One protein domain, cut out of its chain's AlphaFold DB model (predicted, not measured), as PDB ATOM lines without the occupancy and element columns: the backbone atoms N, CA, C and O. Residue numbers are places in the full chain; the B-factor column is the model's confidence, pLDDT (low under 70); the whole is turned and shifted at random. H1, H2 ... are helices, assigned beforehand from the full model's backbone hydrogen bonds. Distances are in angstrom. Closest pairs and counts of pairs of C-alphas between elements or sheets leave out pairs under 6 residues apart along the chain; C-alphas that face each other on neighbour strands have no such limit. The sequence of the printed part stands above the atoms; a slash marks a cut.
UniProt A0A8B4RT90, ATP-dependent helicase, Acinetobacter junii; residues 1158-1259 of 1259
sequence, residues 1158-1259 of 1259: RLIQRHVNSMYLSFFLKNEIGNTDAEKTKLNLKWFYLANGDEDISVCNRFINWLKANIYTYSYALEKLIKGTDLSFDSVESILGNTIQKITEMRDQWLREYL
ATOM      1  N   ARG A1158     -65.540  29.654  14.616       93.44
ATOM      2  CA  ARG A1158     -64.622  28.843  15.438       93.44
ATOM      3  C   ARG A1158     -64.878  29.010  16.937       93.44
ATOM      4  O   ARG A1158     -64.839  28.026  17.671       93.44
ATOM      5  N   LEU A1159     -65.097  30.242  17.393       93.38
ATOM      6  CA  LEU A1159     -65.383  30.537  18.796       93.38
ATOM      7  C   LEU A1159     -66.731  29.935  19.193       93.38
ATOM      8  O   LEU A1159     -66.799  29.202  20.175       93.38
ATOM      9  N   ILE A1160     -67.773  30.146  18.388       94.62
ATOM     10  CA  ILE A1160     -69.114  29.617  18.667       94.62
ATOM     11  C   ILE A1160     -69.092  28.080  18.696       94.62
ATOM     12  O   ILE A1160     -69.611  27.475  19.635       94.62
ATOM     13  N   GLN A1161     -68.396  27.441  17.747       95.75
ATOM     14  CA  GLN A1161     -68.238  25.984  17.698       95.75
ATOM     15  C   GLN A1161     -67.586  25.425  18.974       95.75
ATOM     16  O   GLN A1161     -67.958  24.342  19.421       95.75
ATOM     17  N   ARG A1162     -66.654  26.150  19.618       94.25
ATOM     18  CA  ARG A1162     -66.074  25.722  20.910       94.25
ATOM     19  C   ARG A1162     -67.139  25.624  22.004       94.25
ATOM     20  O   ARG A1162     -67.123  24.657  22.764       94.25
ATOM     21  N   HIS A1163     -68.075  26.571  22.065       95.06
ATOM     22  CA  HIS A1163     -69.176  26.536  23.033       95.06
ATOM     23  C   HIS A1163     -70.191  25.435  22.713       95.06
ATOM     24  O   HIS A1163     -70.662  24.778  23.640       95.06
ATOM     25  N   VAL A1164     -70.475  25.184  21.428       95.38
ATOM     26  CA  VAL A1164     -71.294  24.037  20.997       95.38
ATOM     27  C   VAL A1164     -70.649  22.728  21.451       95.38
ATOM     28  O   VAL A1164     -71.287  21.933  22.139       95.38
ATOM     29  N   ASN A1165     -69.363  22.536  21.148       94.31
ATOM     30  CA  ASN A1165     -68.620  21.339  21.537       94.31
ATOM     31  C   ASN A1165     -68.633  21.141  23.059       94.31
ATOM     32  O   ASN A1165     -68.887  20.034  23.524       94.31
ATOM     33  N   SER A1166     -68.404  22.207  23.836       92.75
ATOM     34  CA  SER A1166     -68.420  22.135  25.302       92.75
ATOM     35  C   SER A1166     -69.813  21.799  25.857       92.75
ATOM     36  O   SER A1166     -69.936  20.995  26.780       92.75
ATOM     37  N   MET A1167     -70.882  22.351  25.271       93.81
ATOM     38  CA  MET A1167     -72.263  22.043  25.660       93.81
ATOM     39  C   MET A1167     -72.605  20.565  25.432       93.81
ATOM     40  O   MET A1167     -73.065  19.897  26.354       93.81
ATOM     41  N   TYR A1168     -72.334  20.036  24.236       93.88
ATOM     42  CA  TYR A1168     -72.618  18.631  23.933       93.88
ATOM     43  C   TYR A1168     -71.722  17.670  24.719       93.88
ATOM     44  O   TYR A1168     -72.192  16.616  25.144       93.88
ATOM     45  N   LEU A1169     -70.460  18.035  24.967       90.75
ATOM     46  CA  LEU A1169     -69.583  17.250  25.834       90.75
ATOM     47  C   LEU A1169     -70.118  17.205  27.272       90.75
ATOM     48  O   LEU A1169     -70.159  16.133  27.864       90.75
ATOM     49  N   SER A1170     -70.575  18.338  27.814       89.31
ATOM     50  CA  SER A1170     -71.219  18.400  29.133       89.31
ATOM     51  C   SER A1170     -72.467  17.508  29.195       89.31
ATOM     52  O   SER A1170     -72.607  16.724  30.131       89.31
ATOM     53  N   PHE A1171     -73.331  17.543  28.176       91.31
ATOM     54  CA  PHE A1171     -74.513  16.675  28.110       91.31
ATOM     55  C   PHE A1171     -74.154  15.188  28.063       91.31
ATOM     56  O   PHE A1171     -74.752  14.407  28.799       91.31
ATOM     57  N   PHE A1172     -73.159  14.800  27.263       91.19
ATOM     58  CA  PHE A1172     -72.672  13.421  27.212       91.19
ATOM     59  C   PHE A1172     -72.107  12.969  28.560       91.19
ATOM     60  O   PHE A1172     -72.512  11.939  29.097       91.19
ATOM     61  N   LEU A1173     -71.194  13.756  29.139       87.00
ATOM     62  CA  LEU A1173     -70.587  13.438  30.429       87.00
ATOM     63  C   LEU A1173     -71.655  13.316  31.517       87.00
ATOM     64  O   LEU A1173     -71.579  12.413  32.344       87.00
ATOM     65  N   LYS A1174     -72.667  14.180  31.502       83.06
ATOM     66  CA  LYS A1174     -73.752  14.135  32.473       83.06
ATOM     67  C   LYS A1174     -74.665  12.920  32.284       83.06
ATOM     68  O   LYS A1174     -74.926  12.211  33.249       83.06
ATOM     69  N   ASN A1175     -75.170  12.707  31.074       85.06
ATOM     70  CA  ASN A1175     -76.285  11.786  30.839       85.06
ATOM     71  C   ASN A1175     -75.830  10.350  30.542       85.06
ATOM     72  O   ASN A1175     -76.530   9.416  30.913       85.06
ATOM     73  N   GLU A1176     -74.669  10.168  29.906       85.69
ATOM     74  CA  GLU A1176     -74.186   8.840  29.488       85.69
ATOM     75  C   GLU A1176     -73.151   8.245  30.439       85.69
ATOM     76  O   GLU A1176     -73.073   7.029  30.597       85.69
ATOM     77  N   ILE A1177     -72.309   9.088  31.041       82.00
ATOM     78  CA  ILE A1177     -71.283   8.628  31.984       82.00
ATOM     79  C   ILE A1177     -71.802   8.697  33.431       82.00
ATOM     80  O   ILE A1177     -71.526   7.787  34.210       82.00
ATOM     81  N   GLY A1178     -72.588   9.723  33.780       75.19
ATOM     82  CA  GLY A1178     -73.266   9.842  35.075       75.19
ATOM     83  C   GLY A1178     -72.404  10.393  36.219       75.19
ATOM     84  O   GLY A1178     -71.304  10.906  36.013       75.19
ATOM     85  N   ASN A1179     -72.936  10.303  37.445       66.88
ATOM     86  CA  ASN A1179     -72.279  10.764  38.676       66.88
ATOM     87  C   ASN A1179     -71.291   9.709  39.208       66.88
ATOM     88  O   ASN A1179     -71.604   8.520  39.233       66.88
ATOM     89  N   THR A1180     -70.122  10.141  39.688       64.81
ATOM     90  CA  THR A1180     -69.073   9.256  40.230       64.81
ATOM     91  C   THR A1180     -68.557   9.743  41.592       64.81
ATOM     92  O   THR A1180     -68.324  10.940  41.745       64.81
ATOM     93  N   ASP A1181     -68.317   8.829  42.546       53.31
ATOM     94  CA  ASP A1181     -67.892   9.148  43.932       53.31
ATOM     95  C   ASP A1181     -66.454   9.683  44.058       53.31
ATOM     96  O   ASP A1181     -66.144  10.482  44.938       53.31
ATOM     97  N   ALA A1182     -65.565   9.262  43.162       55.91
ATOM     98  CA  ALA A1182     -64.267   9.881  42.925       55.91
ATOM     99  C   ALA A1182     -64.273  10.383  41.485       55.91
ATOM    100  O   ALA A1182     -64.839   9.712  40.620       55.91
ATOM    101  N   GLU A1183     -63.651  11.530  41.209       60.25
ATOM    102  CA  GLU A1183     -63.446  11.992  39.836       60.25
ATOM    103  C   GLU A1183     -62.626  10.909  39.105       60.25
ATOM    104  O   GLU A1183     -61.399  10.874  39.186       60.25
ATOM    105  N   LYS A1184     -63.287   9.978  38.395       51.28
ATOM    106  CA  LYS A1184     -62.629   8.936  37.574       51.28
ATOM    107  C   LYS A1184     -61.848   9.544  36.396       51.28
ATOM    108  O   LYS A1184     -61.332   8.834  35.539       51.28
ATOM    109  N   THR A1185     -61.756  10.866  36.350       53.34
ATOM    110  CA  THR A1185     -61.386  11.681  35.213       53.34
ATOM    111  C   THR A1185     -60.474  12.819  35.664       53.34
ATOM    112  O   THR A1185     -60.776  13.998  35.505       53.34
ATOM    113  N   LYS A1186     -59.230  12.481  36.032       55.25
ATOM    114  CA  LYS A1186     -58.131  13.276  35.461       55.25
ATOM    115  C   LYS A1186     -58.287  13.112  33.953       55.25
ATOM    116  O   LYS A1186     -57.782  12.120  33.438       55.25
ATOM    117  N   LEU A1187     -59.080  13.981  33.310       61.91
ATOM    118  CA  LEU A1187     -59.393  13.986  31.879       61.91
ATOM    119  C   LEU A1187     -58.074  13.995  31.111       61.91
ATOM    120  O   LEU A1187     -57.519  15.038  30.779       61.91
ATOM    121  N   ASN A1188     -57.521  12.812  30.917       74.38
ATOM    122  CA  ASN A1188     -56.296  12.595  30.197       74.38
ATOM    123  C   ASN A1188     -56.677  11.889  28.905       74.38
ATOM    124  O   ASN A1188     -57.663  11.152  28.828       74.38
ATOM    125  N   LEU A1189     -55.895  12.161  27.871       85.00
ATOM    126  CA  LEU A1189     -56.181  11.663  26.534       85.00
ATOM    127  C   LEU A1189     -56.163  10.128  26.496       85.00
ATOM    128  O   LEU A1189     -56.917   9.542  25.729       85.00
ATOM    129  N   LYS A1190     -55.421   9.477  27.404       84.19
ATOM    130  CA  LYS A1190     -55.420   8.018  27.565       84.19
ATOM    131  C   LYS A1190     -56.810   7.476  27.917       84.19
ATOM    132  O   LYS A1190     -57.292   6.598  27.217       84.19
ATOM    133  N   TRP A1191     -57.461   8.005  28.954       84.44
ATOM    134  CA  TRP A1191     -58.816   7.596  29.356       84.44
ATOM    135  C   TRP A1191     -59.851   7.872  28.261       84.44
ATOM    136  O   TRP A1191     -60.769   7.082  28.060       84.44
ATOM    137  N   PHE A1192     -59.717   8.999  27.559       87.56
ATOM    138  CA  PHE A1192     -60.713   9.401  26.573       87.56
ATOM    139  C   PHE A1192     -60.571   8.648  25.239       87.56
ATOM    140  O   PHE A1192     -61.579   8.288  24.628       87.56
ATOM    141  N   TYR A1193     -59.341   8.399  24.774       90.06
ATOM    142  CA  TYR A1193     -59.075   7.828  23.450       90.06
ATOM    143  C   TYR A1193     -58.833   6.318  23.438       90.06
ATOM    144  O   TYR A1193     -59.166   5.693  22.429       90.06
ATOM    145  N   LEU A1194     -58.317   5.719  24.517       86.25
ATOM    146  CA  LEU A1194     -58.138   4.267  24.595       86.25
ATOM    147  C   LEU A1194     -59.391   3.573  25.137       86.25
ATOM    148  O   LEU A1194     -60.157   4.138  25.916       86.25
ATOM    149  N   ALA A1195     -59.592   2.331  24.709       81.06
ATOM    150  CA  ALA A1195     -60.537   1.423  25.342       81.06
ATOM    151  C   ALA A1195     -59.935   0.915  26.667       81.06
ATOM    152  O   ALA A1195     -58.748   0.583  26.726       81.06
ATOM    153  N   ASN A1196     -60.729   0.891  27.740       66.94
ATOM    154  CA  ASN A1196     -60.322   0.257  28.999       66.94
ATOM    155  C   ASN A1196     -60.544  -1.255  28.879       66.94
ATOM    156  O   ASN A1196     -61.478  -1.658  28.206       66.94
ATOM    157  N   GLY A1197     -59.723  -2.081  29.537       63.84
ATOM    158  CA  GLY A1197     -59.641  -3.537  29.301       63.84
ATOM    159  C   GLY A1197     -60.934  -4.369  29.404       63.84
ATOM    160  O   GLY A1197     -60.912  -5.506  28.950       63.84
ATOM    161  N   ASP A1198     -62.028  -3.810  29.933       57.19
ATOM    162  CA  ASP A1198     -63.355  -4.445  30.010       57.19
ATOM    163  C   ASP A1198     -64.401  -3.837  29.036       57.19
ATOM    164  O   ASP A1198     -65.526  -4.326  28.961       57.19
ATOM    165  N   GLU A1199     -64.077  -2.764  28.298       66.62
ATOM    166  CA  GLU A1199     -64.967  -2.102  27.324       66.62
ATOM    167  C   GLU A1199     -64.417  -2.240  25.890       66.62
ATOM    168  O   GLU A1199     -63.278  -1.870  25.623       66.62
ATOM    169  N   ASP A1200     -65.245  -2.669  24.929       74.19
ATOM    170  CA  ASP A1200     -64.839  -2.830  23.517       74.19
ATOM    171  C   ASP A1200     -64.646  -1.498  22.758       74.19
ATOM    172  O   ASP A1200     -64.133  -1.470  21.636       74.19
ATOM    173  N   ILE A1201     -65.091  -0.370  23.323       85.88
ATOM    174  CA  ILE A1201     -65.158   0.926  22.635       85.88
ATOM    175  C   ILE A1201     -64.647   2.037  23.559       85.88
ATOM    176  O   ILE A1201     -65.119   2.186  24.682       85.88
ATOM    177  N   SER A1202     -63.730   2.878  23.069       88.88
ATOM    178  CA  SER A1202     -63.237   4.038  23.826       88.88
ATOM    179  C   SER A1202     -64.328   5.076  24.120       88.88
ATOM    180  O   SER A1202     -65.290   5.233  23.360       88.88
ATOM    181  N   VAL A1203     -64.153   5.860  25.189       89.12
ATOM    182  CA  VAL A1203     -65.097   6.925  25.583       89.12
ATOM    183  C   VAL A1203     -65.313   7.938  24.451       89.12
ATOM    184  O   VAL A1203     -66.436   8.381  24.220       89.12
ATOM    185  N   CYS A1204     -64.270   8.255  23.683       91.50
ATOM    186  CA  CYS A1204     -64.370   9.116  22.507       91.50
ATOM    187  C   CYS A1204     -65.282   8.526  21.418       91.50
ATOM    188  O   CYS A1204     -66.119   9.242  20.870       91.50
ATOM    189  N   ASN A1205     -65.181   7.226  21.126       92.69
ATOM    190  CA  ASN A1205     -66.082   6.570  20.174       92.69
ATOM    191  C   ASN A1205     -67.521   6.494  20.701       92.69
ATOM    192  O   ASN A1205     -68.461   6.702  19.933       92.69
ATOM    193  N   ARG A1206     -67.703   6.277  22.010       92.25
ATOM    194  CA  ARG A1206     -69.018   6.380  22.664       92.25
ATOM    195  C   ARG A1206     -69.611   7.780  22.491       92.25
ATOM    196  O   ARG A1206     -70.768   7.891  22.103       92.25
ATOM    197  N   PHE A1207     -68.813   8.834  22.676       93.31
ATOM    198  CA  PHE A1207     -69.239  10.219  22.453       93.31
ATOM    199  C   PHE A1207     -69.631  10.487  20.992       93.31
ATOM    200  O   PHE A1207     -70.679  11.076  20.739       93.31
ATOM    201  N   ILE A1208     -68.847  10.009  20.019       94.81
ATOM    202  CA  ILE A1208     -69.173  10.138  18.587       94.81
ATOM    203  C   ILE A1208     -70.495   9.434  18.256       94.81
ATOM    204  O   ILE A1208     -71.344  10.004  17.568       94.81
ATOM    205  N   ASN A1209     -70.682   8.204  18.738       94.19
ATOM    206  CA  ASN A1209     -71.912   7.447  18.507       94.19
ATOM    207  C   ASN A1209     -73.114   8.126  19.171       94.19
ATOM    208  O   ASN A1209     -74.177   8.229  18.560       94.19
ATOM    209  N   TRP A1210     -72.922   8.659  20.377       95.25
ATOM    210  CA  TRP A1210     -73.941   9.413  21.091       95.25
ATOM    211  C   TRP A1210     -74.362  10.685  20.346       95.25
ATOM    212  O   TRP A1210     -75.559  10.936  20.218       95.25
ATOM    213  N   LEU A1211     -73.412  11.445  19.787       94.94
ATOM    214  CA  LEU A1211     -73.710  12.616  18.953       94.94
ATOM    215  C   LEU A1211     -74.552  12.239  17.730       94.94
ATOM    216  O   LEU A1211     -75.529  12.920  17.435       94.94
ATOM    217  N   LYS A1212     -74.208  11.139  17.042       93.75
ATOM    218  CA  LYS A1212     -74.959  10.648  15.873       93.75
ATOM    219  C   LYS A1212     -76.381  10.209  16.226       93.75
ATOM    220  O   LYS A1212     -77.292  10.429  15.438       93.75
ATOM    221  N   ALA A1213     -76.572   9.602  17.396       93.12
ATOM    222  CA  ALA A1213     -77.888   9.177  17.866       93.12
ATOM    223  C   ALA A1213     -78.763  10.355  18.335       93.12
ATOM    224  O   ALA A1213     -79.986  10.277  18.247       93.12
ATOM    225  N   ASN A1214     -78.151  11.447  18.805       92.00
ATOM    226  CA  ASN A1214     -78.840  12.567  19.451       92.00
ATOM    227  C   ASN A1214     -78.793  13.883  18.660       92.00
ATOM    228  O   ASN A1214     -78.898  14.956  19.256       92.00
ATOM    229  N   ILE A1215     -78.664  13.817  17.328       89.31
ATOM    230  CA  ILE A1215     -78.507  15.001  16.462       89.31
ATOM    231  C   ILE A1215     -79.601  16.050  16.723       89.31
ATOM    232  O   ILE A1215     -79.290  17.225  16.897       89.31
ATOM    233  N   TYR A1216     -80.870  15.639  16.810       91.38
ATOM    234  CA  TYR A1216     -81.993  16.566  17.010       91.38
ATOM    235  C   TYR A1216     -82.477  16.673  18.460       91.38
ATOM    236  O   TYR A1216     -83.264  17.571  18.767       91.38
ATOM    237  N   THR A1217     -82.001  15.803  19.360       92.31
ATOM    238  CA  THR A1217     -82.477  15.707  20.754       92.31
ATOM    239  C   THR A1217     -82.320  17.029  21.509       92.31
ATOM    240  O   THR A1217     -83.192  17.404  22.289       92.31
ATOM    241  N   TYR A1218     -81.235  17.765  21.248       91.94
ATOM    242  CA  TYR A1218     -80.908  19.035  21.913       91.94
ATOM    243  C   TYR A1218     -80.957  20.245  20.966       91.94
ATOM    244  O   TYR A1218     -80.331  21.272  21.238       91.94
ATOM    245  N   SER A1219     -81.708  20.141  19.865       89.69
ATOM    246  CA  SER A1219     -81.865  21.196  18.848       89.69
ATOM    247  C   SER A1219     -82.287  22.539  19.451       89.69
ATOM    248  O   SER A1219     -81.630  23.544  19.206       89.69
ATOM    249  N   TYR A1220     -83.283  22.549  20.338       90.62
ATOM    250  CA  TYR A1220     -83.747  23.771  21.006       90.62
ATOM    251  C   TYR A1220     -82.647  24.487  21.814       90.62
ATOM    252  O   TYR A1220     -82.504  25.710  21.748       90.62
ATOM    253  N   ALA A1221     -81.838  23.731  22.565       91.69
ATOM    254  CA  ALA A1221     -80.719  24.286  23.329       91.69
ATOM    255  C   ALA A1221     -79.614  24.820  22.399       91.69
ATOM    256  O   ALA A1221     -79.037  25.880  22.654       91.69
ATOM    257  N   LEU A1222     -79.350  24.114  21.294       94.56
ATOM    258  CA  LEU A1222     -78.400  24.542  20.269       94.56
ATOM    259  C   LEU A1222     -78.856  25.829  19.571       94.56
ATOM    260  O   LEU A1222     -78.067  26.766  19.487       94.56
ATOM    261  N   GLU A1223     -80.115  25.909  19.142       92.81
ATOM    262  CA  GLU A1223     -80.707  27.095  18.513       92.81
ATOM    263  C   GLU A1223     -80.614  28.321  19.426       92.81
ATOM    264  O   GLU A1223     -80.195  29.395  18.990       92.81
ATOM    265  N   LYS A1224     -80.915  28.157  20.724       91.00
ATOM    266  CA  LYS A1224     -80.726  29.218  21.724       91.00
ATOM    267  C   LYS A1224     -79.272  29.669  21.831       91.00
ATOM    268  O   LYS A1224     -79.011  30.871  21.905       91.00
ATOM    269  N   LEU A1225     -78.327  28.730  21.843       93.44
ATOM    270  CA  LEU A1225     -76.903  29.036  21.954       93.44
ATOM    271  C   LEU A1225     -76.400  29.832  20.743       93.44
ATOM    272  O   LEU A1225     -75.716  30.841  20.928       93.44
ATOM    273  N   ILE A1226     -76.762  29.417  19.526       94.19
ATOM    274  CA  ILE A1226     -76.250  29.999  18.274       94.19
ATOM    275  C   ILE A1226     -77.084  31.171  17.743       94.19
ATOM    276  O   ILE A1226     -76.699  31.772  16.741       94.19
ATOM    277  N   LYS A1227     -78.195  31.535  18.395       91.00
ATOM    278  CA  LYS A1227     -79.065  32.646  17.978       91.00
ATOM    279  C   LYS A1227     -78.271  33.938  17.742       91.00
ATOM    280  O   LYS A1227     -77.543  34.396  18.627       91.00
ATOM    281  N   GLY A1228     -78.434  34.541  16.562       87.94
ATOM    282  CA  GLY A1228     -77.758  35.792  16.195       87.94
ATOM    283  C   GLY A1228     -76.242  35.658  16.013       87.94
ATOM    284  O   GLY A1228     -75.522  36.631  16.204       87.94
ATOM    285  N   THR A1229     -75.755  34.455  15.700       91.94
ATOM    286  CA  THR A1229     -74.340  34.175  15.413       91.94
ATOM    287  C   THR A1229     -74.178  33.599  14.006       91.94
ATOM    288  O   THR A1229     -75.143  33.092  13.435       91.94
ATOM    289  N   ASP A1230     -72.960  33.575  13.466       90.56
ATOM    290  CA  ASP A1230     -72.705  33.037  12.119       90.56
ATOM    291  C   ASP A1230     -73.025  31.541  11.957       90.56
ATOM    292  O   ASP A1230     -73.233  31.082  10.834       90.56
ATOM    293  N   LEU A1231     -73.081  30.766  13.050       92.69
ATOM    294  CA  LEU A1231     -73.510  29.361  12.994       92.69
ATOM    295  C   LEU A1231     -75.032  29.206  12.899       92.69
ATOM    296  O   LEU A1231     -75.492  28.122  12.571       92.69
ATOM    297  N   SER A1232     -75.823  30.259  13.139       92.12
ATOM    298  CA  SER A1232     -77.289  30.181  13.001       92.12
ATOM    299  C   SER A1232     -77.767  29.938  11.568       92.12
ATOM    300  O   SER A1232     -78.910  29.538  11.373       92.12
ATOM    301  N   PHE A1233     -76.896  30.156  10.579       91.50
ATOM    302  CA  PHE A1233     -77.167  29.869   9.170       91.50
ATOM    303  C   PHE A1233     -76.805  28.431   8.762       91.50
ATOM    304  O   PHE A1233     -77.164  28.012   7.663       91.50
ATOM    305  N   ASP A1234     -76.094  27.684   9.612       93.12
ATOM    306  CA  ASP A1234     -75.670  26.311   9.334       93.12
ATOM    307  C   ASP A1234     -76.686  25.305   9.914       93.12
ATOM    308  O   ASP A1234     -77.295  25.543  10.957       93.12
ATOM    309  N   SER A1235     -76.864  24.152   9.258       93.75
ATOM    310  CA  SER A1235     -77.772  23.105   9.746       93.75
ATOM    311  C   SER A1235     -77.196  22.360  10.960       93.75
ATOM    312  O   SER A1235     -75.976  22.265  11.130       93.75
ATOM    313  N   VAL A1236     -78.062  21.784  11.804       92.62
ATOM    314  CA  VAL A1236     -77.646  21.056  13.021       92.62
ATOM    315  C   VAL A1236     -76.709  19.891  12.682       92.62
ATOM    316  O   VAL A1236     -75.719  19.659  13.377       92.62
ATOM    317  N   GLU A1237     -76.971  19.198  11.574       93.56
ATOM    318  CA  GLU A1237     -76.152  18.098  11.061       93.56
ATOM    319  C   GLU A1237     -74.764  18.583  10.647       93.56
ATOM    320  O   GLU A1237     -73.775  17.911  10.932       93.56
ATOM    321  N   SER A1238     -74.671  19.758  10.015       94.06
ATOM    322  CA  SER A1238     -73.391  20.358   9.628       94.06
ATOM    323  C   SER A1238     -72.561  20.729  10.862       94.06
ATOM    324  O   SER A1238     -71.380  20.384  10.959       94.06
ATOM    325  N   ILE A1239     -73.193  21.370  11.850       95.31
ATOM    326  CA  ILE A1239     -72.536  21.816  13.086       95.31
ATOM    327  C   ILE A1239     -71.999  20.620  13.887       95.31
ATOM    328  O   ILE A1239     -70.832  20.617  14.288       95.31
ATOM    329  N   LEU A1240     -72.825  19.592  14.116       95.31
ATOM    330  CA  LEU A1240     -72.411  18.391  14.853       95.31
ATOM    331  C   LEU A1240     -71.492  17.488  14.027       95.31
ATOM    332  O   LEU A1240     -70.595  16.851  14.581       95.31
ATOM    333  N   GLY A1241     -71.653  17.475  12.702       95.19
ATOM    334  CA  GLY A1241     -70.736  16.819  11.776       95.19
ATOM    335  C   GLY A1241     -69.312  17.359  11.909       95.19
ATOM    336  O   GLY A1241     -68.370  16.573  11.993       95.19
ATOM    337  N   ASN A1242     -69.154  18.679  12.048       94.56
ATOM    338  CA  ASN A1242     -67.857  19.309  12.310       94.56
ATOM    339  C   ASN A1242     -67.261  18.858  13.658       94.56
ATOM    340  O   ASN A1242     -66.087  18.490  13.724       94.56
ATOM    341  N   THR A1243     -68.070  18.798  14.725       95.00
ATOM    342  CA  THR A1243     -67.635  18.258  16.027       95.00
ATOM    343  C   THR A1243     -67.122  16.823  15.898       95.00
ATOM    344  O   THR A1243     -66.029  16.518  16.380       95.00
ATOM    345  N   ILE A1244     -67.887  15.955  15.225       96.25
ATOM    346  CA  ILE A1244     -67.540  14.545  15.005       96.25
ATOM    347  C   ILE A1244     -66.248  14.429  14.193       96.25
ATOM    348  O   ILE A1244     -65.353  13.673  14.573       96.25
ATOM    349  N   GLN A1245     -66.122  15.190  13.107       95.62
ATOM    350  CA  GLN A1245     -64.927  15.182  12.272       95.62
ATOM    351  C   GLN A1245     -63.694  15.601  13.081       95.62
ATOM    352  O   GLN A1245     -62.708  14.866  13.124       95.62
ATOM    353  N   LYS A1246     -63.755  16.739  13.784       94.31
ATOM    354  CA  LYS A1246     -62.602  17.271  14.525       94.31
ATOM    355  C   LYS A1246     -62.161  16.375  15.672       94.31
ATOM    356  O   LYS A1246     -60.961  16.185  15.850       94.31
ATOM    357  N   ILE A1247     -63.094  15.806  16.438       93.88
ATOM    358  CA  ILE A1247     -62.715  14.913  17.540       93.88
ATOM    359  C   ILE A1247     -62.121  13.594  17.025       93.88
ATOM    360  O   ILE A1247     -61.205  13.062  17.649       93.88
ATOM    361  N   THR A1248     -62.583  13.114  15.863       94.62
ATOM    362  CA  THR A1248     -62.021  11.942  15.174       94.62
ATOM    363  C   THR A1248     -60.594  12.224  14.704       94.62
ATOM    364  O   THR A1248     -59.691  11.459  15.026       94.62
ATOM    365  N   GLU A1249     -60.362  13.362  14.036       95.12
ATOM    366  CA  GLU A1249     -59.027  13.798  13.601       95.12
ATOM    367  C   GLU A1249     -58.045  13.908  14.779       95.12
ATOM    368  O   GLU A1249     -56.933  13.383  14.703       95.12
ATOM    369  N   MET A1250     -58.461  14.545  15.883       92.88
ATOM    370  CA  MET A1250     -57.632  14.699  17.087       92.88
ATOM    371  C   MET A1250     -57.300  13.356  17.742       92.88
ATOM    372  O   MET A1250     -56.154  13.132  18.129       92.88
ATOM    373  N   ARG A1251     -58.286  12.456  17.855       92.44
ATOM    374  CA  ARG A1251     -58.078  11.102  18.375       92.44
ATOM    375  C   ARG A1251     -57.083  10.343  17.507       92.44
ATOM    376  O   ARG A1251     -56.127   9.794  18.038       92.44
ATOM    377  N   ASP A1252     -57.301  10.305  16.196       93.06
ATOM    378  CA  ASP A1252     -56.470   9.523  15.278       93.06
ATOM    379  C   ASP A1252     -55.042  10.070  15.215       93.06
ATOM    380  O   ASP A1252     -54.091   9.297  15.141       93.06
ATOM    381  N   GLN A1253     -54.869  11.394  15.293       92.81
ATOM    382  CA  GLN A1253     -53.550  12.003  15.436       92.81
ATOM    383  C   GLN A1253     -52.873  11.584  16.744       92.81
ATOM    384  O   GLN A1253     -51.738  11.121  16.706       92.81
ATOM    385  N   TRP A1254     -53.565  11.700  17.879       92.00
ATOM    386  CA  TRP A1254     -52.999  11.324  19.173       92.00
ATOM    387  C   TRP A1254     -52.646   9.833  19.240       92.00
ATOM    388  O   TRP A1254     -51.578   9.480  19.729       92.00
ATOM    389  N   LEU A1255     -53.505   8.959  18.702       88.75
ATOM    390  CA  LEU A1255     -53.234   7.524  18.614       88.75
ATOM    391  C   LEU A1255     -51.997   7.242  17.753       88.75
ATOM    392  O   LEU A1255     -51.202   6.416  18.161       88.75
ATOM    393  N   ARG A1256     -51.790   7.944  16.627       90.88
ATOM    394  CA  ARG A1256     -50.572   7.800  15.797       90.88
ATOM    395  C   ARG A1256     -49.290   8.303  16.466       90.88
ATOM    396  O   ARG A1256     -48.211   7.860  16.104       90.88
ATOM    397  N   GLU A1257     -49.388   9.301  17.340       89.50
ATOM    398  CA  GLU A1257     -48.226   9.858  18.047       89.50
ATOM    399  C   GLU A1257     -47.834   9.018  19.275       89.50
ATOM    400  O   GLU A1257     -46.690   9.087  19.722       89.50
ATOM    401  N   TYR A1258     -48.780   8.257  19.839       80.94
ATOM    402  CA  TYR A1258     -48.626   7.581  21.131       80.94
ATOM    403  C   TYR A1258     -48.648   6.040  21.060       80.94
ATOM    404  O   TYR A1258     -48.188   5.396  22.006       80.94
ATOM    405  N   LEU A1259     -49.178   5.452  19.979       73.25
ATOM    406  CA  LEU A1259     -49.113   4.023  19.632       73.25
ATOM    407  C   LEU A1259     -48.272   3.847  18.368       73.25
ATOM    408  O   LEU A1259     -47.505   2.860  18.334       73.25
TER     409      LEU A1259
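AT A GLANCE: This is residues 1158 to 1259 of the 1259 residues of the protein "ATP-dependent helicase" of Acinetobacter junii (UniProt A0A8B4RT90). Two helices, the long H6 and the shorter H3, run side by side in opposite ways, and H1 crosses the pair on one side; H4 and H5 sit near the beginning of H1, and little H2 at the beginning of H3. Residues 1178 to 1188, in the link after H1, stick out as a loop. The printed part has 102 residues with six named helices, H1 to H6 in order, and no named strand: all helix. It is compact, with a radius of gyration of the C-alphas of 14.6 A, and spans 44 by 33 by 22 A.

HOW THE PARTS SIT: Start at H6, residues 1236 to 1258. It touches H3, residues 1203 to 1213, at a shallow tilt of 18 degrees, opposite ways; their closest C-alphas, of Ile 1208 and Ile 1244, are 5.9 A apart. H1, residues 1158 to 1177, touches H3 about perpendicular at 80 degrees, with its residues 1168 to 1172 alone; look at C-alphas 1172 and 1207, the closest, 6.7 A apart. H1 only just touches H6, with 3 pairs of C-alphas within 8 A, the closest being Asn 1165 and Thr 1243 at 6.4 A. H4, residues 1219 to 1226, only just touches H1, also with 3 pairs; the closest C-alphas are Ile 1160 and Ile 1226, 7.2 A. H5, residues 1230 to 1233, is close to but not clearly touching H1. H2, residues 1189 to 1193, touches H3, closest at C-alphas 1192 and 1203, 5.1 A. Each O i to N i+4 pair is within hydrogen-bond range in H2, H3, H4 and H6, and 15 of 16 in H1; H5 is too short for such a pair.

IN THESE COORDINATES: Find C-alpha 1158 at (-64.622, 28.843, 15.438), where H1 begins its 27.0 A. H3 measures 15.1 A. H6 runs 33.0 A to C-alpha 1258 at (-48.626, 7.581, 21.131).

THE WHOLE: The C-alphas farthest apart, of Gly 1197 and Gly 1228, are 45.2 A apart. The printed part has no cut; the link from H1 to H2 is long. The pLDDT is under 70 at residues 1179 to 1187 and 1196 to 1199.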